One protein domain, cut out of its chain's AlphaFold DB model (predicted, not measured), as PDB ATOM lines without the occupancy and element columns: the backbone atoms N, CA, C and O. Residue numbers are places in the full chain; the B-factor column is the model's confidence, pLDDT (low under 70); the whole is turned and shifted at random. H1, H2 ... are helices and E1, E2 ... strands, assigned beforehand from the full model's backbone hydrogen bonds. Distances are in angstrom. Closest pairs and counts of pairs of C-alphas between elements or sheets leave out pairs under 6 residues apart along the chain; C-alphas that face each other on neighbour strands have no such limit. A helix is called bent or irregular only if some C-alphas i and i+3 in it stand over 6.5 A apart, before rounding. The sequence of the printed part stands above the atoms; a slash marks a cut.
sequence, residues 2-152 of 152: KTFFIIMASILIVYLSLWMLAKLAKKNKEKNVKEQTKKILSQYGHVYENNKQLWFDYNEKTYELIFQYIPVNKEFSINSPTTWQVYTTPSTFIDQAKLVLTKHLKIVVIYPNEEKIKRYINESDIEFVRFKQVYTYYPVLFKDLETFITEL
ATOM      1  N   LYS A   2      46.227  -2.418 -44.803       86.44
ATOM      2  CA  LYS A   2      47.539  -1.722 -44.800       86.44
ATOM      3  C   LYS A   2      47.550  -0.392 -45.574       86.44
ATOM      4  O   LYS A   2      48.012   0.611 -45.049       86.44
ATOM      5  N   THR A   3      46.977  -0.366 -46.777       90.69
ATOM      6  CA  THR A   3      46.847   0.849 -47.604       90.69
ATOM      7  C   THR A   3      46.024   1.946 -46.929       90.69
ATOM      8  O   THR A   3      46.405   3.107 -46.971       90.69
ATOM      9  N   PHE A   4      44.944   1.577 -46.236       92.81
ATOM     10  CA  PHE A   4      44.124   2.505 -45.454       92.81
ATOM     11  C   PHE A   4      44.920   3.154 -44.308       92.81
ATOM     12  O   PHE A   4      44.882   4.371 -44.151       92.81
ATOM     13  N   PHE A   5      45.708   2.372 -43.560       93.56
ATOM     14  CA  PHE A   5      46.567   2.912 -42.500       93.56
ATOM     15  C   PHE A   5      47.657   3.845 -43.038       93.56
ATOM     16  O   PHE A   5      47.933   4.868 -42.420       93.56
ATOM     17  N   ILE A   6      48.234   3.532 -44.203       94.56
ATOM     18  CA  ILE A   6      49.220   4.401 -44.862       94.56
ATOM     19  C   ILE A   6      48.578   5.740 -45.244       94.56
ATOM     20  O   ILE A   6      49.131   6.784 -44.914       94.56
ATOM     21  N   ILE A   7      47.391   5.726 -45.861       94.88
ATOM     22  CA  ILE A   7      46.671   6.952 -46.243       94.88
ATOM     23  C   ILE A   7      46.358   7.812 -45.008       94.88
ATOM     24  O   ILE A   7      46.626   9.013 -45.012       94.88
ATOM     25  N   MET A   8      45.861   7.203 -43.928       95.50
ATOM     26  CA  MET A   8      45.580   7.915 -42.676       95.50
ATOM     27  C   MET A   8      46.843   8.519 -42.048       95.50
ATOM     28  O   MET A   8      46.818   9.668 -41.601       95.50
ATOM     29  N   ALA A   9      47.956   7.781 -42.050       94.69
ATOM     30  CA  ALA A   9      49.235   8.282 -41.559       94.69
ATOM     31  C   ALA A   9      49.739   9.468 -42.399       94.69
ATOM     32  O   ALA A   9      50.176  10.471 -41.839       94.69
ATOM     33  N   SER A  10      49.618   9.402 -43.728       95.62
ATOM     34  CA  SER A  10      49.988  10.507 -44.620       95.62
ATOM     35  C   SER A  10      49.155  11.766 -44.364       95.62
ATOM     36  O   SER A  10      49.724  12.852 -44.265       95.62
ATOM     37  N   ILE A  11      47.833  11.640 -44.190       96.50
ATOM     38  CA  ILE A  11      46.951  12.778 -43.869       96.50
ATOM     39  C   ILE A  11      47.348  13.412 -42.531       96.50
ATOM     40  O   ILE A  11      47.448  14.636 -42.428       96.50
ATOM     41  N   LEU A  12      47.622  12.588 -41.516       96.44
ATOM     42  CA  LEU A  12      48.031  13.069 -40.198       96.44
ATOM     43  C   LEU A  12      49.361  13.833 -40.252       96.44
ATOM     44  O   LEU A  12      49.485  14.887 -39.628       96.44
ATOM     45  N   ILE A  13      50.338  13.339 -41.020       96.94
ATOM     46  CA  ILE A  13      51.632  14.010 -41.203       96.94
ATOM     47  C   ILE A  13      51.433  15.380 -41.853       96.94
ATOM     48  O   ILE A  13      51.938  16.372 -41.331       96.94
ATOM     49  N   VAL A  14      50.653  15.462 -42.936       96.69
ATOM     50  CA  VAL A  14      50.366  16.738 -43.613       96.69
ATOM     51  C   VAL A  14      49.695  17.725 -42.656       96.69
ATOM     52  O   VAL A  14      50.111  18.883 -42.575       96.69
ATOM     53  N   TYR A  15      48.708  17.273 -41.880       96.69
ATOM     54  CA  TYR A  15      48.040  18.104 -40.879       96.69
ATOM     55  C   TYR A  15      49.019  18.646 -39.822       96.69
ATOM     56  O   TYR A  15      49.036  19.851 -39.552       96.69
ATOM     57  N   LEU A  16      49.876  17.787 -39.260       96.25
ATOM     58  CA  LEU A  16      50.880  18.185 -38.267       96.25
ATOM     59  C   LEU A  16      51.903  19.171 -38.843       96.25
ATOM     60  O   LEU A  16      52.251  20.147 -38.173       96.25
ATOM     61  N   SER A  17      52.351  18.963 -40.083       94.62
ATOM     62  CA  SER A  17      53.261  19.883 -40.771       94.62
ATOM     63  C   SER A  17      52.632  21.263 -40.965       94.62
ATOM     64  O   SER A  17      53.260  22.269 -40.628       94.62
ATOM     65  N   LEU A  18      51.380  21.336 -41.431       95.00
ATOM     66  CA  LEU A  18      50.658  22.606 -41.589       95.00
ATOM     67  C   LEU A  18      50.480  23.332 -40.249       95.00
ATOM     68  O   LEU A  18      50.728  24.538 -40.156       95.00
ATOM     69  N   TRP A  19      50.115  22.603 -39.192       93.62
ATOM     70  CA  TRP A  19      49.980  23.162 -37.846       93.62
ATOM     71  C   TRP A  19      51.309  23.724 -37.314       93.62
ATOM     72  O   TRP A  19      51.353  24.827 -36.758       93.62
ATOM     73  N   MET A  20      52.414  23.005 -37.531       93.75
ATOM     74  CA  MET A  20      53.752  23.441 -37.131       93.75
ATOM     75  C   MET A  20      54.191  24.708 -37.876       93.75
ATOM     76  O   MET A  20      54.685  25.647 -37.245       93.75
ATOM     77  N   LEU A  21      53.959  24.776 -39.191       93.75
ATOM     78  CA  LEU A  21      54.256  25.959 -40.005       93.75
ATOM     79  C   LEU A  21      53.464  27.183 -39.535       93.75
ATOM     80  O   LEU A  21      54.045  28.256 -39.357       93.75
ATOM     81  N   ALA A  22      52.169  27.026 -39.242       88.56
ATOM     82  CA  ALA A  22      51.341  28.108 -38.709       88.56
ATOM     83  C   ALA A  22      51.867  28.628 -37.358       88.56
ATOM     84  O   ALA A  22      51.942  29.841 -37.130       88.56
ATOM     85  N   LYS A  23      52.298  27.723 -36.468       88.50
ATOM     86  CA  LYS A  23      52.884  28.079 -35.167       88.50
ATOM     87  C   LYS A  23      54.202  28.845 -35.317       88.50
ATOM     88  O   LYS A  23      54.415  29.838 -34.617       88.50
ATOM     89  N   LEU A  24      55.068  28.415 -36.235       89.94
ATOM     90  CA  LEU A  24      56.332  29.096 -36.537       89.94
ATOM     91  C   LEU A  24      56.100  30.481 -37.145       89.94
ATOM     92  O   LEU A  24      56.715  31.449 -36.700       89.94
ATOM     93  N   ALA A  25      55.168  30.600 -38.093       87.69
ATOM     94  CA  ALA A  25      54.807  31.877 -38.702       87.69
ATOM     95  C   ALA A  25      54.318  32.885 -37.650       87.69
ATOM     96  O   ALA A  25      54.779  34.029 -37.625       87.69
ATOM     97  N   LYS A  26      53.457  32.449 -36.719       85.44
ATOM     98  CA  LYS A  26      52.988  33.291 -35.609       85.44
ATOM     99  C   LYS A  26      54.142  33.753 -34.713       85.44
ATOM    100  O   LYS A  26      54.233  34.942 -34.414       85.44
ATOM    101  N   LYS A  27      55.043  32.843 -34.328       88.75
ATOM    102  CA  LYS A  27      56.215  33.158 -33.491       88.75
ATOM    103  C   LYS A  27      57.163  34.147 -34.176       88.75
ATOM    104  O   LYS A  27      57.635  35.085 -33.540       88.75
ATOM    105  N   ASN A  28      57.421  33.963 -35.469       90.19
ATOM    106  CA  ASN A  28      58.255  34.876 -36.250       90.19
ATOM    107  C   ASN A  28      57.616  36.263 -36.359       90.19
ATOM    108  O   ASN A  28      58.316  37.265 -36.235       90.19
ATOM    109  N   LYS A  29      56.290  36.327 -36.526       90.31
ATOM    110  CA  LYS A  29      55.555  37.593 -36.562       90.31
ATOM    111  C   LYS A  29      55.628  38.334 -35.231       90.31
ATOM    112  O   LYS A  29      55.932  39.519 -35.227       90.31
ATOM    113  N   GLU A  30      55.420  37.640 -34.115       91.69
ATOM    114  CA  GLU A  30      55.580  38.223 -32.779       91.69
ATOM    115  C   GLU A  30      56.999  38.762 -32.562       91.69
ATOM    116  O   GLU A  30      57.161  39.885 -32.088       91.69
ATOM    117  N   LYS A  31      58.031  37.996 -32.943       93.50
ATOM    118  CA  LYS A  31      59.424  38.452 -32.849       93.50
ATOM    119  C   LYS A  31      59.649  39.715 -33.680       93.50
ATOM    120  O   LYS A  31      60.236  40.662 -33.175       93.50
ATOM    121  N   ASN A  32      59.167  39.740 -34.922       95.31
ATOM    122  CA  ASN A  32      59.303  40.901 -35.800       95.31
ATOM    123  C   ASN A  32      58.622  42.141 -35.199       95.31
ATOM    124  O   ASN A  32      59.260  43.179 -35.068       95.31
ATOM    125  N   VAL A  33      57.378  42.003 -34.730       96.06
ATOM    126  CA  VAL A  33      56.646  43.095 -34.069       96.06
ATOM    127  C   VAL A  33      57.408  43.609 -32.849       96.06
ATOM    128  O   VAL A  33      57.578  44.811 -32.718       96.06
ATOM    129  N   LYS A  34      57.940  42.729 -31.990       96.12
ATOM    130  CA  LYS A  34      58.748  43.147 -30.830       96.12
ATOM    131  C   LYS A  34      59.990  43.940 -31.234       96.12
ATOM    132  O   LYS A  34      60.252  44.981 -30.645       96.12
ATOM    133  N   GLU A  35      60.739  43.470 -32.227       96.56
ATOM    134  CA  GLU A  35      61.951  44.157 -32.695       96.56
ATOM    135  C   GLU A  35      61.632  45.499 -33.366       96.56
ATOM    136  O   GLU A  35      62.311  46.494 -33.116       96.56
ATOM    137  N   GLN A  36      60.559  45.570 -34.154       97.38
ATOM    138  CA  GLN A  36      60.102  46.826 -34.746       97.38
ATOM    139  C   GLN A  36      59.577  47.800 -33.686       97.38
ATOM    140  O   GLN A  36      59.924  48.974 -33.729       97.38
ATOM    141  N   THR A  37      58.813  47.321 -32.700       97.62
ATOM    142  CA  THR A  37      58.379  48.123 -31.550       97.62
ATOM    143  C   THR A  37      59.577  48.694 -30.802       97.62
ATOM    144  O   THR A  37      59.599  49.895 -30.564       97.62
ATOM    145  N   LYS A  38      60.603  47.887 -30.491       97.25
ATOM    146  CA  LYS A  38      61.845  48.395 -29.882       97.25
ATOM    147  C   LYS A  38      62.460  49.492 -30.742       97.25
ATOM    148  O   LYS A  38      62.736  50.566 -30.233       97.25
ATOM    149  N   LYS A  39      62.620  49.242 -32.046       97.50
ATOM    150  CA  LYS A  39      63.220  50.204 -32.976       97.50
ATOM    151  C   LYS A  39      62.469  51.538 -32.997       97.50
ATOM    152  O   LYS A  39      63.128  52.566 -32.942       97.50
ATOM    153  N   ILE A  40      61.137  51.511 -33.072       97.56
ATOM    154  CA  ILE A  40      60.294  52.717 -33.061       97.56
ATOM    155  C   ILE A  40      60.461  53.443 -31.725       97.56
ATOM    156  O   ILE A  40      60.849  54.600 -31.691       97.56
ATOM    157  N   LEU A  41      60.235  52.755 -30.604       97.75
ATOM    158  CA  LEU A  41      60.243  53.381 -29.280       97.75
ATOM    159  C   LEU A  41      61.626  53.916 -28.878       97.75
ATOM    160  O   LEU A  41      61.716  54.982 -28.274       97.75
ATOM    161  N   SER A  42      62.706  53.237 -29.269       97.19
ATOM    162  CA  SER A  42      64.086  53.683 -29.037       97.19
ATOM    163  C   SER A  42      64.440  55.005 -29.727       97.19
ATOM    164  O   SER A  42      65.453  55.603 -29.381       97.19
ATOM    165  N   GLN A  43      63.645  55.469 -30.698       97.31
ATOM    166  CA  GLN A  43      63.830  56.792 -31.306       97.31
ATOM    167  C   GLN A  43      63.328  57.928 -30.403       97.31
ATOM    168  O   GLN A  43      63.788  59.056 -30.550       97.31
ATOM    169  N   TYR A  44      62.413  57.633 -29.476       97.00
ATOM    170  CA  TYR A  44      61.731  58.630 -28.642       97.00
ATOM    171  C   TYR A  44      62.101  58.531 -27.158       97.00
ATOM    172  O   TYR A  44      61.965  59.506 -26.425       97.00
ATOM    173  N   GLY A  45      62.573  57.371 -26.698       96.38
ATOM    174  CA  GLY A  45      62.921  57.141 -25.299       96.38
ATOM    175  C   GLY A  45      63.807  55.916 -25.102       96.38
ATOM    176  O   GLY A  45      64.384  55.375 -26.048       96.38
ATOM    177  N   HIS A  46      63.924  55.465 -23.857       97.44
ATOM    178  CA  HIS A  46      64.794  54.347 -23.501       97.44
ATOM    179  C   HIS A  46      63.995  53.043 -23.416       97.44
ATOM    180  O   HIS A  46      63.067  52.922 -22.621       97.44
ATOM    181  N   VAL A  47      64.361  52.054 -24.236       97.81
ATOM    182  CA  VAL A  47      63.741  50.721 -24.245       97.81
ATOM    183  C   VAL A  47      64.723  49.705 -23.683       97.81
ATOM    184  O   VAL A  47      65.843  49.588 -24.176       97.81
ATOM    185  N   TYR A  48      64.292  48.926 -22.697       96.75
ATOM    186  CA  TYR A  48      65.122  47.913 -22.049       96.75
ATOM    187  C   TYR A  48      64.312  46.664 -21.710       96.75
ATOM    188  O   TYR A  48      63.081  46.651 -21.753       96.75
ATOM    189  N   GLU A  49      65.016  45.579 -21.400       95.25
ATOM    190  CA  GLU A  49      64.411  44.317 -20.991       95.25
ATOM    191  C   GLU A  49      64.732  44.048 -19.520       95.25
ATOM    192  O   GLU A  49      65.889  44.092 -19.107       95.25
ATOM    193  N   ASN A  50      63.708  43.755 -18.723       93.31
ATOM    194  CA  ASN A  50      63.840  43.367 -17.323       93.31
ATOM    195  C   ASN A  50      62.910  42.179 -17.062       93.31
ATOM    196  O   ASN A  50      61.728  42.232 -17.393       93.31
ATOM    197  N   ASN A  51      63.439  41.079 -16.518       89.44
ATOM    198  CA  ASN A  51      62.685  39.848 -16.246       89.44
ATOM    199  C   ASN A  51      61.889  39.308 -17.454       89.44
ATOM    200  O   ASN A  51      60.768  38.822 -17.303       89.44
ATOM    201  N   LYS A  52      62.473  39.364 -18.662       87.88
ATOM    202  CA  LYS A  52      61.840  38.970 -19.944       87.88
ATOM    203  C   LYS A  52      60.635  39.828 -20.354       87.88
ATOM    204  O   LYS A  52      59.896  39.462 -21.271       87.88
ATOM    205  N   GLN A  53      60.416  40.949 -19.674       91.44
ATOM    206  CA  GLN A  53      59.434  41.964 -20.028       91.44
ATOM    207  C   GLN A  53      60.157  43.152 -20.647       91.44
ATOM    208  O   GLN A  53      61.259  43.505 -20.229       91.44
ATOM    209  N   LEU A  54      59.534  43.753 -21.655       95.56
ATOM    210  CA  LEU A  54      60.052  44.965 -22.267       95.56
ATOM    211  C   LEU A  54      59.460  46.174 -21.562       95.56
ATOM    212  O   LEU A  54      58.263  46.214 -21.282       95.56
ATOM    213  N   TRP A  55      60.317  47.146 -21.306       97.25
ATOM    214  CA  TRP A  55      60.003  48.374 -20.606       97.25
ATOM    215  C   TRP A  55      60.412  49.558 -21.466       97.25
ATOM    216  O   TRP A  55      61.354  49.467 -22.258       97.25
ATOM    217  N   PHE A  56      59.679  50.652 -21.322       97.75
ATOM    218  CA  PHE A  56      59.890  51.880 -22.064       97.75
ATOM    219  C   PHE A  56      59.799  53.074 -21.122       97.75
ATOM    220  O   PHE A  56      58.746  53.308 -20.530       97.75
ATOM    221  N   ASP A  57      60.895  53.813 -20.989       97.00
ATOM    222  CA  ASP A  57      60.938  55.060 -20.232       97.00
ATOM    223  C   ASP A  57      60.781  56.242 -21.192       97.00
ATOM    224  O   ASP A  57      61.549  56.393 -22.152       97.00
ATOM    225  N   TYR A  58      59.779  57.077 -20.925       96.06
ATOM    226  CA  TYR A  58      59.417  58.233 -21.739       96.06
ATOM    227  C   TYR A  58      58.708  59.286 -20.889       96.06
ATOM    228  O   TYR A  58      57.806  58.946 -20.125       96.06
ATOM    229  N   ASN A  59      59.103  60.558 -21.014       93.19
ATOM    230  CA  ASN A  59      58.514  61.691 -20.282       93.19
ATOM    231  C   ASN A  59      58.307  61.411 -18.776       93.19
ATOM    232  O   ASN A  59      57.197  61.539 -18.259       93.19
ATOM    233  N   GLU A  60      59.369  60.969 -18.085       93.19
ATOM    234  CA  GLU A  60      59.377  60.627 -16.643       93.19
ATOM    235  C   GLU A  60      58.418  59.493 -16.229       93.19
ATOM    236  O   GLU A  60      58.228  59.220 -15.042       93.19
ATOM    237  N   LYS A  61      57.824  58.791 -17.197       94.31
ATOM    238  CA  LYS A  61      56.954  57.638 -16.978       94.31
ATOM    239  C   LYS A  61      57.609  56.374 -17.511       94.31
ATOM    240  O   LYS A  61      58.252  56.373 -18.558       94.31
ATOM    241  N   THR A  62      57.370  55.279 -16.803       95.19
ATOM    242  CA  THR A  62      57.813  53.942 -17.198       95.19
ATOM    243  C   THR A  62      56.606  53.105 -17.596       95.19
ATOM    244  O   THR A  62      55.654  52.948 -16.822       95.19
ATOM    245  N   TYR A  63      56.664  52.555 -18.804       95.69
ATOM    246  CA  TYR A  63      55.616  51.747 -19.410       95.69
ATOM    247  C   TYR A  63      56.079  50.298 -19.568       95.69
ATOM    248  O   TYR A  63      57.110  50.026 -20.182       95.69
ATOM    249  N   GLU A  64      55.289  49.350 -19.069       95.81
ATOM    250  CA  GLU A  64      55.443  47.929 -19.388       95.81
ATOM    251  C   GLU A  64      54.834  47.657 -20.776       95.81
ATOM    252  O   GLU A  64      53.666  47.964 -21.040       95.81
ATOM    253  N   LEU A  65      55.617  47.074 -21.683       96.25
ATOM    254  CA  LEU A  65      55.174  46.741 -23.035       96.25
ATOM    255  C   LEU A  65      54.602  45.327 -23.078       96.25
ATOM    256  O   LEU A  65      55.291  44.333 -22.822       96.25
ATOM    257  N   ILE A  66      53.338  45.224 -23.476       94.88
ATOM    258  CA  ILE A  66      52.617  43.956 -23.571       94.88
ATOM    259  C   ILE A  66      52.167  43.749 -25.008       94.88
ATOM    260  O   ILE A  66      51.603  44.632 -25.635       94.88
ATOM    261  N   PHE A  67      52.391  42.550 -25.533       95.12
ATOM    262  CA  PHE A  67      52.086  42.215 -26.919       95.12
ATOM    263  C   PHE A  67      50.854  41.316 -26.957       95.12
ATOM    264  O   PHE A  67      50.894  40.189 -26.455       95.12
ATOM    265  N   GLN A  68      49.768  41.796 -27.564       94.75
ATOM    266  CA  GLN A  68      48.522  41.050 -27.697       94.75
ATOM    267  C   GLN A  68      48.268  40.655 -29.150       94.75
ATOM    268  O   GLN A  68      48.081  41.502 -30.021       94.75
ATOM    269  N   TYR A  69      48.200  39.344 -29.392       93.75
ATOM    270  CA  TYR A  69      47.820  38.823 -30.697       93.75
ATOM    271  C   TYR A  69      46.298  38.880 -30.889       93.75
ATOM    272  O   TYR A  69      45.560  38.272 -30.111       93.75
ATOM    273  N   ILE A  70      45.841  39.528 -31.956       92.94
ATOM    274  CA  ILE A  70      44.462  39.509 -32.452       92.94
ATOM    275  C   ILE A  70      44.521  39.225 -33.961       92.94
ATOM    276  O   ILE A  70      45.281  39.894 -34.663       92.94
ATOM    277  N   PRO A  71      43.782  38.231 -34.492       90.75
ATOM    278  CA  PRO A  71      43.843  37.901 -35.915       90.75
ATOM    279  C   PRO A  71      43.463  39.091 -36.809       90.75
ATOM    280  O   PRO A  71      42.687  39.953 -36.402       90.75
ATOM    281  N   VAL A  72      43.989  39.114 -38.036       90.00
ATOM    282  CA  VAL A  72      43.650  40.136 -39.043       90.00
ATOM    283  C   VAL A  72      42.151  40.147 -39.345       90.00
ATOM    284  O   VAL A  72      41.511  39.092 -39.324       90.00
ATOM    285  N   ASN A  73      41.609  41.329 -39.648       88.50
ATOM    286  CA  ASN A  73      40.213  41.544 -40.056       88.50
ATOM    287  C   ASN A  73      39.193  40.964 -39.062       88.50
ATOM    288  O   ASN A  73      38.121  40.490 -39.447       88.50
ATOM    289  N   LYS A  74      39.559  40.905 -37.777       90.94
ATOM    290  CA  LYS A  74      38.653  40.505 -36.703       90.94
ATOM    291  C   LYS A  74      38.319  41.708 -35.862       90.94
ATOM    292  O   LYS A  74      39.203  42.348 -35.305       90.94
ATOM    293  N   GLU A  75      37.038  41.979 -35.723       92.19
ATOM    294  CA  GLU A  75      36.617  42.931 -34.720       92.19
ATOM    295  C   GLU A  75      36.936  42.375 -33.333       92.19
ATOM    296  O   GLU A  75      36.836  41.168 -33.079       92.19
ATOM    297  N   PHE A  76      37.310  43.262 -32.423       94.19
ATOM    298  CA  PHE A  76      37.449  42.917 -31.024       94.19
ATOM    299  C   PHE A  76      37.017  44.085 -30.150       94.19
ATOM    300  O   PHE A  76      37.045  45.246 -30.571       94.19
ATOM    301  N   SER A  77      36.624  43.760 -28.928       94.31
ATOM    302  CA  SER A  77      36.222  44.725 -27.926       94.31
ATOM    303  C   SER A  77      36.903  44.473 -26.591       94.31
ATOM    304  O   SER A  77      37.188  43.338 -26.196       94.31
ATOM    305  N   ILE A  78      37.147  45.564 -25.881       93.94
ATOM    306  CA  ILE A  78      37.539  45.554 -24.479       93.94
ATOM    307  C   ILE A  78      36.247  45.666 -23.671       93.94
ATOM    308  O   ILE A  78      35.633  46.733 -23.628       93.94
ATOM    309  N   ASN A  79      35.820  44.555 -23.072       90.06
ATOM    310  CA  ASN A  79      34.556  44.486 -22.332       90.06
ATOM    311  C   ASN A  79      34.761  44.824 -20.851       90.06
ATOM    312  O   ASN A  79      33.886  45.395 -20.210       90.06
ATOM    313  N   SER A  80      35.918  44.460 -20.297       90.69
ATOM    314  CA  SER A  80      36.271  44.710 -18.902       90.69
ATOM    315  C   SER A  80      37.784  44.947 -18.758       90.69
ATOM    316  O   SER A  80      38.536  44.742 -19.720       90.69
ATOM    317  N   PRO A  81      38.275  45.331 -17.562       89.38
ATOM    318  CA  PRO A  81      39.711  45.448 -17.304       89.38
ATOM    319  C   PRO A  81      40.501  44.167 -17.610       89.38
ATOM    320  O   PRO A  81      41.681  44.249 -17.952       89.38
ATOM    321  N   THR A  82      39.857  43.002 -17.506       92.19
ATOM    322  CA  THR A  82      40.485  41.675 -17.584       92.19
ATOM    323  C   THR A  82      39.933  40.795 -18.697       92.19
ATOM    324  O   THR A  82      40.413  39.681 -18.873       92.19
ATOM    325  N   THR A  83      38.934  41.236 -19.458       93.12
ATOM    326  CA  THR A  83      38.288  40.395 -20.471       93.12
ATOM    327  C   THR A  83      38.105  41.162 -21.761       93.12
ATOM    328  O   THR A  83      37.426  42.191 -21.818       93.12
ATOM    329  N   TRP A  84      38.722  40.639 -22.815       94.69
ATOM    330  CA  TRP A  84      38.527  41.111 -24.179       94.69
ATOM    331  C   TRP A  84      37.757  40.056 -24.963       94.69
ATOM    332  O   TRP A  84      37.877  38.861 -24.688       94.69
ATOM    333  N   GLN A  85      36.989  40.480 -25.955       94.69
ATOM    334  CA  GLN A  85      36.252  39.591 -26.841       94.69
ATOM    335  C   GLN A  85      36.714  39.805 -28.272       94.69
ATOM    336  O   GLN A  85      36.778  40.932 -28.747       94.69
ATOM    337  N   VAL A  86      37.023  38.718 -28.969       94.69
ATOM    338  CA  VAL A  86      37.289  38.716 -30.407       94.69
ATOM    339  C   VAL A  86      36.087  38.092 -31.096       94.69
ATOM    340  O   VAL A  86      35.706  36.955 -30.799       94.69
ATOM    341  N   TYR A  87      35.491  38.839 -32.019       91.44
ATOM    342  CA  TYR A  87      34.293  38.422 -32.732       91.44
ATOM    343  C   TYR A  87      34.671  37.449 -33.849       91.44
ATOM    344  O   TYR A  87      35.123  37.805 -34.939       91.44
ATOM    345  N   THR A  88      34.512  36.171 -33.528       87.25
ATOM    346  CA  THR A  88      34.638  35.024 -34.429       87.25
ATOM    347  C   THR A  88      33.365  34.177 -34.354       87.25
ATOM    348  O   THR A  88      32.454  34.479 -33.582       87.25
ATOM    349  N   THR A  89      33.289  33.108 -35.148       85.94
ATOM    350  CA  THR A  89      32.202  32.122 -35.082       85.94
ATOM    351  C   THR A  89      32.792  30.783 -34.625       85.94
ATOM    352  O   THR A  89      33.412  30.109 -35.448       85.94
ATOM    353  N   PRO A  90      32.668  30.395 -33.340       87.19
ATOM    354  CA  PRO A  90      32.108  31.153 -32.208       87.19
ATOM    355  C   PRO A  90      33.052  32.267 -31.726       87.19
ATOM    356  O   PRO A  90      34.237  32.258 -32.057       87.19
ATOM    357  N   SER A  91      32.542  33.235 -30.958       90.62
ATOM    358  CA  SER A  91      33.367  34.322 -30.405       90.62
ATOM    359  C   SER A  91      34.328  33.797 -29.343       90.62
ATOM    360  O   SER A  91      34.020  32.834 -28.643       90.62
ATOM    361  N   THR A  92      35.493  34.432 -29.229       93.88
ATOM    362  CA  THR A  92      36.541  34.014 -28.289       93.88
ATOM    363  C   THR A  92      36.771  35.090 -27.240       93.88
ATOM    364  O   THR A  92      36.974  36.253 -27.588       93.88
ATOM    365  N   PHE A  93      36.800  34.701 -25.966       93.94
ATOM    366  CA  PHE A  93      37.221  35.578 -24.876       93.94
ATOM    367  C   PHE A  93      38.712  35.400 -24.595       93.94
ATOM    368  O   PHE A  93      39.224  34.280 -24.566       93.94
ATOM    369  N   ILE A  94      39.409  36.513 -24.397       93.69
ATOM    370  CA  ILE A  94      40.818  36.550 -24.023       93.69
ATOM    371  C   ILE A  94      40.898  37.069 -22.590       93.69
ATOM    372  O   ILE A  94      40.462  38.187 -22.307       93.69
ATOM    373  N   ASP A  95      41.475  36.252 -21.710       93.06
ATOM    374  CA  ASP A  95      41.797  36.645 -20.341       93.06
ATOM    375  C   ASP A  95      43.026  37.564 -20.318       93.06
ATOM    376  O   ASP A  95      44.085  37.265 -20.876       93.06
ATOM    377  N   GLN A  96      42.849  38.702 -19.663       92.56
ATOM    378  CA  GLN A  96      43.804  39.779 -19.489       92.56
ATOM    379  C   GLN A  96      44.005  40.131 -18.013       92.56
ATOM    380  O   GLN A  96      44.434  41.243 -17.705       92.56
ATOM    381  N   ALA A  97      43.752  39.205 -17.081       89.94
ATOM    382  CA  ALA A  97      43.993  39.409 -15.650       89.94
ATOM    383  C   ALA A  97      45.388  39.993 -15.356       89.94
ATOM    384  O   ALA A  97      45.534  40.878 -14.517       89.94
ATOM    385  N   LYS A  98      46.413  39.605 -16.127       87.19
ATOM    386  CA  LYS A  98      47.773  40.160 -16.011       87.19
ATOM    387  C   LYS A  98      47.861  41.686 -16.178       87.19
ATOM    388  O   LYS A  98      48.739  42.300 -15.579       87.19
ATOM    389  N   LEU A  99      46.967  42.311 -16.952       87.56
ATOM    390  CA  LEU A  99      46.978  43.760 -17.192       87.56
ATOM    391  C   LEU A  99      46.634  44.564 -15.929       87.56
ATOM    392  O   LEU A  99      47.056  45.717 -15.797       87.56
ATOM    393  N   VAL A 100      45.908  43.954 -14.990       85.44
ATOM    394  CA  VAL A 100      45.488  44.592 -13.734       85.44
ATOM    395  C   VAL A 100      46.312  44.165 -12.518       85.44
ATOM    396  O   VAL A 100      46.193  44.796 -11.474       85.44
ATOM    397  N   LEU A 101      47.162  43.135 -12.635       84.62
ATOM    398  CA  LEU A 101      47.970  42.639 -11.509       84.62
ATOM    399  C   LEU A 101      48.965  43.678 -10.985       84.62
ATOM    400  O   LEU A 101      49.248  43.717  -9.791       84.62
ATOM    401  N   THR A 102      49.516  44.507 -11.872       81.19
ATOM    402  CA  THR A 102      50.528  45.506 -11.518       81.19
ATOM    403  C   THR A 102      49.973  46.919 -11.667       81.19
ATOM    404  O   THR A 102      49.168  47.193 -12.559       81.19
ATOM    405  N   LYS A 103      50.446  47.846 -10.825       82.56
ATOM    406  CA  LYS A 103      50.081  49.272 -10.899       82.56
ATOM    407  C   LYS A 103      50.843  50.049 -11.979       82.56
ATOM    408  O   LYS A 103      50.576  51.230 -12.167       82.56
ATOM    409  N   HIS A 104      51.786  49.411 -12.676       87.94
ATOM    410  CA  HIS A 104      52.550  50.050 -13.743       87.94
ATOM    411  C   HIS A 104      51.646  50.429 -14.917       87.94
ATOM    412  O   HIS A 104      50.723  49.678 -15.262       87.94
ATOM    413  N   LEU A 105      51.947  51.572 -15.536       92.38
ATOM    414  CA  LEU A 105      51.371  51.945 -16.822       92.38
ATOM    415  C   LEU A 105      51.804  50.918 -17.863       92.38
ATOM    416  O   LEU A 105      52.947  50.465 -17.862       92.38
ATOM    417  N   LYS A 106      50.883  50.532 -18.742       95.38
ATOM    418  CA  LYS A 106      51.141  49.522 -19.773       95.38
ATOM    419  C   LYS A 106      50.794  50.068 -21.141       95.38
ATOM    420  O   LYS A 106      49.759  50.715 -21.291       95.38
ATOM    421  N   ILE A 107      51.601  49.739 -22.140       96.62
ATOM    422  CA  ILE A 107      51.239  49.895 -23.550       96.62
ATOM    423  C   ILE A 107      50.980  48.490 -24.088       96.62
ATOM    424  O   ILE A 107      51.883  47.651 -24.133       96.62
ATOM    425  N   VAL A 108      49.733  48.213 -24.461       96.44
ATOM    426  CA  VAL A 108      49.331  46.933 -25.047       96.44
ATOM    427  C   VAL A 108      49.364  47.072 -26.562       96.44
ATOM    428  O   VAL A 108      48.419  47.567 -27.173       96.44
ATOM    429  N   VAL A 109      50.463  46.623 -27.160       97.25
ATOM    430  CA  VAL A 109      50.664  46.590 -28.607       97.25
ATOM    431  C   VAL A 109      49.843  45.447 -29.195       97.25
ATOM    432  O   VAL A 109      50.136  44.264 -28.989       97.25
ATOM    433  N   ILE A 110      48.798  45.803 -29.931       96.50
ATOM    434  CA  ILE A 110      47.887  44.881 -30.601       96.50
ATOM    435  C   ILE A 110      48.392  44.620 -32.013       96.50
ATOM    436  O   ILE A 110      48.642  45.541 -32.788       96.50
ATOM    437  N   TYR A 111      48.537  43.346 -32.354       95.81
ATOM    438  CA  TYR A 111      49.030  42.913 -33.656       95.81
ATOM    439  C   TYR A 111      48.417  41.563 -34.041       95.81
ATOM    440  O   TYR A 111      47.983  40.812 -33.178       95.81
ATOM    441  N   PRO A 112      48.428  41.174 -35.319       93.75
ATOM    442  CA  PRO A 112      48.566  42.026 -36.498       93.75
ATOM    443  C   PRO A 112      47.269  42.742 -36.888       93.75
ATOM    444  O   PRO A 112      47.134  43.155 -38.032       93.75
ATOM    445  N   ASN A 113      46.280  42.769 -36.001       92.38
ATOM    446  CA  ASN A 113      45.007  43.406 -36.271       92.38
ATOM    447  C   ASN A 113      45.174  44.911 -36.540       92.38
ATOM    448  O   ASN A 113      45.986  45.573 -35.897       92.38
ATOM    449  N   GLU A 114      44.388  45.421 -37.484       91.12
ATOM    450  CA  GLU A 114      44.377  46.826 -37.895       91.12
ATOM    451  C   GLU A 114      42.976  47.457 -37.808       91.12
ATOM    452  O   GLU A 114      42.792  48.623 -38.168       91.12
ATOM    453  N   GLU A 115      41.995  46.693 -37.329       92.44
ATOM    454  CA  GLU A 115      40.634  47.153 -37.091       92.44
ATOM    455  C   GLU A 115      40.590  48.104 -35.897       92.44
ATOM    456  O   GLU A 115      41.410  48.039 -34.977       92.44
ATOM    457  N   LYS A 116      39.591  48.988 -35.886       92.31
ATOM    458  CA  LYS A 116      39.395  49.924 -34.777       92.31
ATOM    459  C   LYS A 116      39.126  49.166 -33.476       92.31
ATOM    460  O   LYS A 116      38.323  48.235 -33.437       92.31
ATOM    461  N   ILE A 117      39.743  49.632 -32.396       93.88
ATOM    462  CA  ILE A 117      39.566  49.076 -31.055       93.88
ATOM    463  C   ILE A 117      38.206  49.529 -30.520       93.88
ATOM    464  O   ILE A 117      37.978  50.730 -30.377       93.88
ATOM    465  N   LYS A 118      37.301  48.594 -30.218       93.94
ATOM    466  CA  LYS A 118      36.006  48.904 -29.591       93.94
ATOM    467  C   LYS A 118      36.109  48.757 -28.070       93.94
ATOM    468  O   LYS A 118      36.805  47.874 -27.568       93.94
ATOM    469  N   ARG A 119      35.379  49.574 -27.321       92.00
ATOM    470  CA  ARG A 119      35.162  49.394 -25.882       92.00
ATOM    471  C   ARG A 119      33.690  49.592 -25.565       92.00
ATOM    472  O   ARG A 119      33.096  50.572 -26.000       92.00
ATOM    473  N   TYR A 120      33.133  48.672 -24.788       86.44
ATOM    474  CA  TYR A 120      31.790  48.827 -24.242       86.44
ATOM    475  C   TYR A 120      31.865  49.678 -22.978       86.44
ATOM    476  O   TYR A 120      32.629  49.370 -22.059       86.44
ATOM    477  N   ILE A 121      31.109  50.773 -22.947       82.62
ATOM    478  CA  ILE A 121      30.944  51.594 -21.737       82.62
ATOM    479  C   ILE A 121      29.820  51.001 -20.879       82.62
ATOM    480  O   ILE A 121      29.936  50.943 -19.656       82.62
ATOM    481  N   ASN A 122      28.761  50.520 -21.532       81.00
ATOM    482  CA  ASN A 122      27.637  49.789 -20.954       81.00
ATOM    483  C   ASN A 122      27.080  48.799 -22.007       81.00
ATOM    484  O   ASN A 122      27.729  48.546 -23.020       81.00
ATOM    485  N   GLU A 123      25.895  48.226 -21.773       75.88
ATOM    486  CA  GLU A 123      25.277  47.238 -22.677       75.88
ATOM    487  C   GLU A 123      24.885  47.801 -24.055       75.88
ATOM    488  O   GLU A 123      24.727  47.035 -25.003       75.88
ATOM    489  N   SER A 124      24.725  49.121 -24.180       78.75
ATOM    490  CA  SER A 124      24.221  49.791 -25.389       78.75
ATOM    491  C   SER A 124      25.258  50.690 -26.072       78.75
ATOM    492  O   SER A 124      25.204  50.871 -27.287       78.75
ATOM    493  N   ASP A 125      26.228  51.212 -25.320       85.25
ATOM    494  CA  ASP A 125      27.161  52.238 -25.779       85.25
ATOM    495  C   ASP A 125      28.549  51.666 -26.078       85.25
ATOM    496  O   ASP A 125      29.220  51.077 -25.219       85.25
ATOM    497  N   ILE A 126      29.005  51.915 -27.307       87.94
ATOM    498  CA  ILE A 126      30.324  51.527 -27.809       87.94
ATOM    499  C   ILE A 126      31.138  52.789 -28.095       87.94
ATOM    500  O   ILE A 126      30.711  53.649 -28.864       87.94
ATOM    501  N   GLU A 127      32.346  52.868 -27.537       92.12
ATOM    502  CA  GLU A 127      33.354  53.855 -27.933       92.12
ATOM    503  C   GLU A 127      34.458  53.207 -28.782       92.12
ATOM    504  O   GLU A 127      34.841  52.053 -28.574       92.12
ATOM    505  N   PHE A 128      34.996  53.967 -29.737       91.69
ATOM    506  CA  PHE A 128      36.216  53.590 -30.444       91.69
ATOM    507  C   PHE A 128      37.422  54.169 -29.713       91.69
ATOM    508  O   PHE A 128      37.547  55.385 -29.561       91.69
ATOM    509  N   VAL A 129      38.319  53.297 -29.268       90.75
ATOM    510  CA  VAL A 129      39.514  53.677 -28.523       90.75
ATOM    511  C   VAL A 129      40.651  53.952 -29.500       90.75
ATOM    512  O   VAL A 129      41.041  53.085 -30.283       90.75
ATOM    513  N   ARG A 130      41.215  55.157 -29.426       91.94
ATOM    514  CA  ARG A 130      42.440  55.549 -30.127       91.94
ATOM    515  C   ARG A 130      43.231  56.489 -29.223       91.94
ATOM    516  O   ARG A 130      42.666  57.463 -28.742       91.94
ATOM    517  N   PHE A 131      44.491  56.147 -28.959       91.31
ATOM    518  CA  PHE A 131      45.439  56.950 -28.165       91.31
ATOM    519  C   PHE A 131      44.921  57.407 -26.790       91.31
ATOM    520  O   PHE A 131      45.329  58.428 -26.254       91.31
ATOM    521  N   LYS A 132      44.018  56.627 -26.190       91.38
ATOM    522  CA  LYS A 132      43.405  56.920 -24.893       91.38
ATOM    523  C   LYS A 132      43.678  55.777 -23.932       91.38
ATOM    524  O   LYS A 132      43.613  54.607 -24.313       91.38
ATOM    525  N   GLN A 133      43.930  56.120 -22.674       91.06
ATOM    526  CA  GLN A 133      44.048  55.129 -21.615       91.06
ATOM    527  C   GLN A 133      42.703  54.434 -21.376       91.06
ATOM    528  O   GLN A 133      41.671  55.078 -21.176       91.06
ATOM    529  N   VAL A 134      42.733  53.106 -21.345       89.12
ATOM    530  CA  VAL A 134      41.608  52.243 -20.992       89.12
ATOM    531  C   VAL A 134      41.976  51.498 -19.715       89.12
ATOM    532  O   VAL A 134      42.886  50.674 -19.691       89.12
ATOM    533  N   TYR A 135      41.277  51.818 -18.625       88.94
ATOM    534  CA  TYR A 135      41.616  51.344 -17.281       88.94
ATOM    535  C   TYR A 135      43.074  51.687 -16.905       88.94
ATOM    536  O   TYR A 135      43.396  52.853 -16.688       88.94
ATOM    537  N   THR A 136      43.964  50.695 -16.835       88.88
ATOM    538  CA  THR A 136      45.375  50.829 -16.425       88.88
ATOM    539  C   THR A 136      46.364  50.766 -17.595       88.88
ATOM    540  O   THR A 136      47.575  50.738 -17.369       88.88
ATOM    541  N   TYR A 137      45.883  50.715 -18.841       93.62
ATOM    542  CA  TYR A 137      46.728  50.478 -20.010       93.62
ATOM    543  C   TYR A 137      46.295  51.272 -21.248       93.62
ATOM    544  O   TYR A 137      45.143  51.674 -21.382       93.62
ATOM    545  N   TYR A 138      47.222  51.474 -22.177       95.56
ATOM    546  CA  TYR A 138      46.988  52.062 -23.493       95.56
ATOM    547  C   TYR A 138      46.935  50.938 -24.531       95.56
ATOM    548  O   TYR A 138      47.981  50.372 -24.855       95.56
ATOM    549  N   PRO A 139      45.752  50.554 -25.038       95.69
ATOM    550  CA  PRO A 139      45.666  49.627 -26.154       95.69
ATOM    551  C   PRO A 139      46.003  50.381 -27.448       95.69
ATOM    552  O   PRO A 139      45.360  51.373 -27.787       95.69
ATOM    553  N   VAL A 140      47.031  49.924 -28.160       96.94
ATOM    554  CA  VAL A 140      47.563  50.607 -29.347       96.94
ATOM    555  C   VAL A 140      47.757  49.586 -30.455       96.94
ATOM    556  O   VAL A 140      48.416  48.564 -30.259       96.94
ATOM    557  N   LEU A 141      47.179  49.842 -31.628       96.88
ATOM    558  CA  LEU A 141      47.453  49.028 -32.810       96.88
ATOM    559  C   LEU A 141      48.914  49.223 -33.208       96.88
ATOM    560  O   LEU A 141      49.398  50.350 -33.243       96.88
ATOM    561  N   PHE A 142      49.607  48.142 -33.560       97.12
ATOM    562  CA  PHE A 142      51.019  48.219 -33.938       97.12
ATOM    563  C   PHE A 142      51.283  49.235 -35.064       97.12
ATOM    564  O   PHE A 142      52.265  49.968 -34.998       97.12
ATOM    565  N   LYS A 143      50.376  49.338 -36.047       95.56
ATOM    566  CA  LYS A 143      50.472  50.311 -37.148       95.56
ATOM    567  C   LYS A 143      50.425  51.778 -36.704       95.56
ATOM    568  O   LYS A 143      50.961  52.629 -37.397       95.56
ATOM    569  N   ASP A 144      49.801  52.054 -35.561       96.62
ATOM    570  CA  ASP A 144      49.598  53.406 -35.038       96.62
ATOM    571  C   ASP A 144      50.590  53.727 -33.905       96.62
ATOM    572  O   ASP A 144      50.474  54.767 -33.262       96.62
ATOM    573  N   LEU A 145      51.550  52.834 -33.627       97.06
ATOM    574  CA  LEU A 145      52.459  52.946 -32.484       97.06
ATOM    575  C   LEU A 145      53.330  54.205 -32.539       97.06
ATOM    576  O   LEU A 145      53.501  54.870 -31.526       97.06
ATOM    577  N   GLU A 146      53.881  54.533 -33.705       96.56
ATOM    578  CA  GLU A 146      54.737  55.714 -33.859       96.56
ATOM    579  C   GLU A 146      53.944  57.016 -33.675       96.56
ATOM    580  O   GLU A 146      54.365  57.919 -32.950       96.56
ATOM    581  N   THR A 147      52.743  57.077 -34.258       96.50
ATOM    582  CA  THR A 147      51.826  58.205 -34.070       96.50
ATOM    583  C   THR A 147      51.413  58.342 -32.608       96.50
ATOM    584  O   THR A 147      51.472  59.440 -32.068       96.50
ATOM    585  N   PHE A 148      51.075  57.232 -31.944       96.19
ATOM    586  CA  PHE A 148      50.713  57.220 -30.528       96.19
ATOM    587  C   PHE A 148      51.781  57.878 -29.654       96.19
ATOM    588  O   PHE A 148      51.444  58.716 -28.831       96.19
ATOM    589  N   ILE A 149      53.054  57.517 -29.832       94.56
ATOM    590  CA  ILE A 149      54.148  58.051 -29.008       94.56
ATOM    591  C   ILE A 149      54.396  59.531 -29.261       94.56
ATOM    592  O   ILE A 149      54.742  60.254 -28.336       94.56
ATOM    593  N   THR A 150      54.194  59.988 -30.493       92.50
ATOM    594  CA  THR A 150      54.329  61.410 -30.830       92.50
ATOM    595  C   THR A 150      53.238  62.263 -30.165       92.50
ATOM    596  O   THR A 150      53.437  63.455 -29.946       92.50
ATOM    597  N   GLU A 151      52.095  61.658 -29.829       91.88
ATOM    598  CA  GLU A 151      50.939  62.313 -29.203       91.88
ATOM    599  C   GLU A 151      50.816  62.052 -27.682       91.88
ATOM    600  O   GLU A 151      49.874  62.552 -27.063       91.88
ATOM    601  N   LEU A 152      51.719  61.259 -27.086       85.62
ATOM    602  CA  LEU A 152      51.637  60.754 -25.702       85.62
ATOM    603  C   LEU A 152      52.129  61.748 -24.637       85.62
ATOM    604  O   LEU A 152      51.458  61.824 -23.577       85.62
TER     605      LEU A 152
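What this domain is: This is residues 2 to 152 of the 152 residues of an uncharacterized protein of Acholeplasma sp (UniProt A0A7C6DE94). A long helix, H1, sticks out of a compact body as an arm with residues 2 to 25; inside the body, the rest of H1 and H3 cover one face of a strongly twisted five-stranded sheet, E1 E2 E3 E7 E10, which curls round H3. A second strongly twisted sheet of five short strands, E6 E5 E4 E8 E9, lies beyond the E10 side of the first. The printed part has 151 residues with three named helices and ten named strands, in the order H1, E1 to E6, H2, E7 to E10, H3; both sheets are mixed, and so is the class, helices and strands. The whole is loose, with a radius of gyration of the C-alphas of 18.8 A and spans of 69 by 40 by 27 A.

How they stand to each other: In the first sheet E1, residues 46 to 50, E2, residues 53 to 58, and E3, residues 61 to 70, form a meander, each strand the antiparallel neighbour of the one before; N 48 and O 55 are 3.0 A apart, N 63 and O 56 2.8 A. E7, residues 105 to 112, is parallel to E3, with N 66 and O 107 at 2.9 A, and to the edge strand E10, residues 137 to 141, with N 108 and O 138 at 2.8 A. H1, residues 2 to 41, and H3, residues 142 to 150, are on the same face of this sheet, making two layers, helices over one face. H1 touches H3 with residues 33 to 41 alone, at a shallow tilt of 9 degrees, the same way; their closest C-alphas, Ile 40 and Glu 146, are 6.4 A apart. H2, residues 97 to 101, only grazes the sheet with residues 98 to 100. In the second sheet E4, residues 76 to 78, E5, residues 83 to 86, and E6, residues 92 to 95, form another meander, with N 85 and O 77 at 2.9 A and N 94 and O 84 at 2.8 A. E8, residues 117 to 120, is parallel to E4, with N 78 and O 118 at 2.9 A, and forms a hairpin with E9, residues 126 to 129, with N 119 and O 127 at 2.8 A. The closest C-alphas of E9 and E10, Val 129 and Pro 139, are 7.7 A apart; H1 and E8 are apart. Every O i to N i+4 pair is within hydrogen-bond range in H1 and H2, and 3 of 5 in H3.

Where its parts are: H1 runs 58.6 A from C-alpha 2 at (47.539, -1.722, -44.800) to C-alpha 41 at (60.243, 53.381, -29.280). E3 measures 26.9 A, E7 22.2 A and E2 16.4 A. H3 measures 14.0 A, ends with C-alpha 150 at (54.329, 61.410, -30.830), and is irregular: C-alphas 143 and 146 are 7.6 A apart.

The domain as a whole: The C-alphas of Lys 2 and Glu 60, the two farthest apart, are 69.4 A apart. Without residues 2 to 25, which stand free, the body spans 40 by 30 by 27 A. The printed part has no cut, and no link is long. The mean pLDDT of the printed part is 92.7, and no printed residue is under 70.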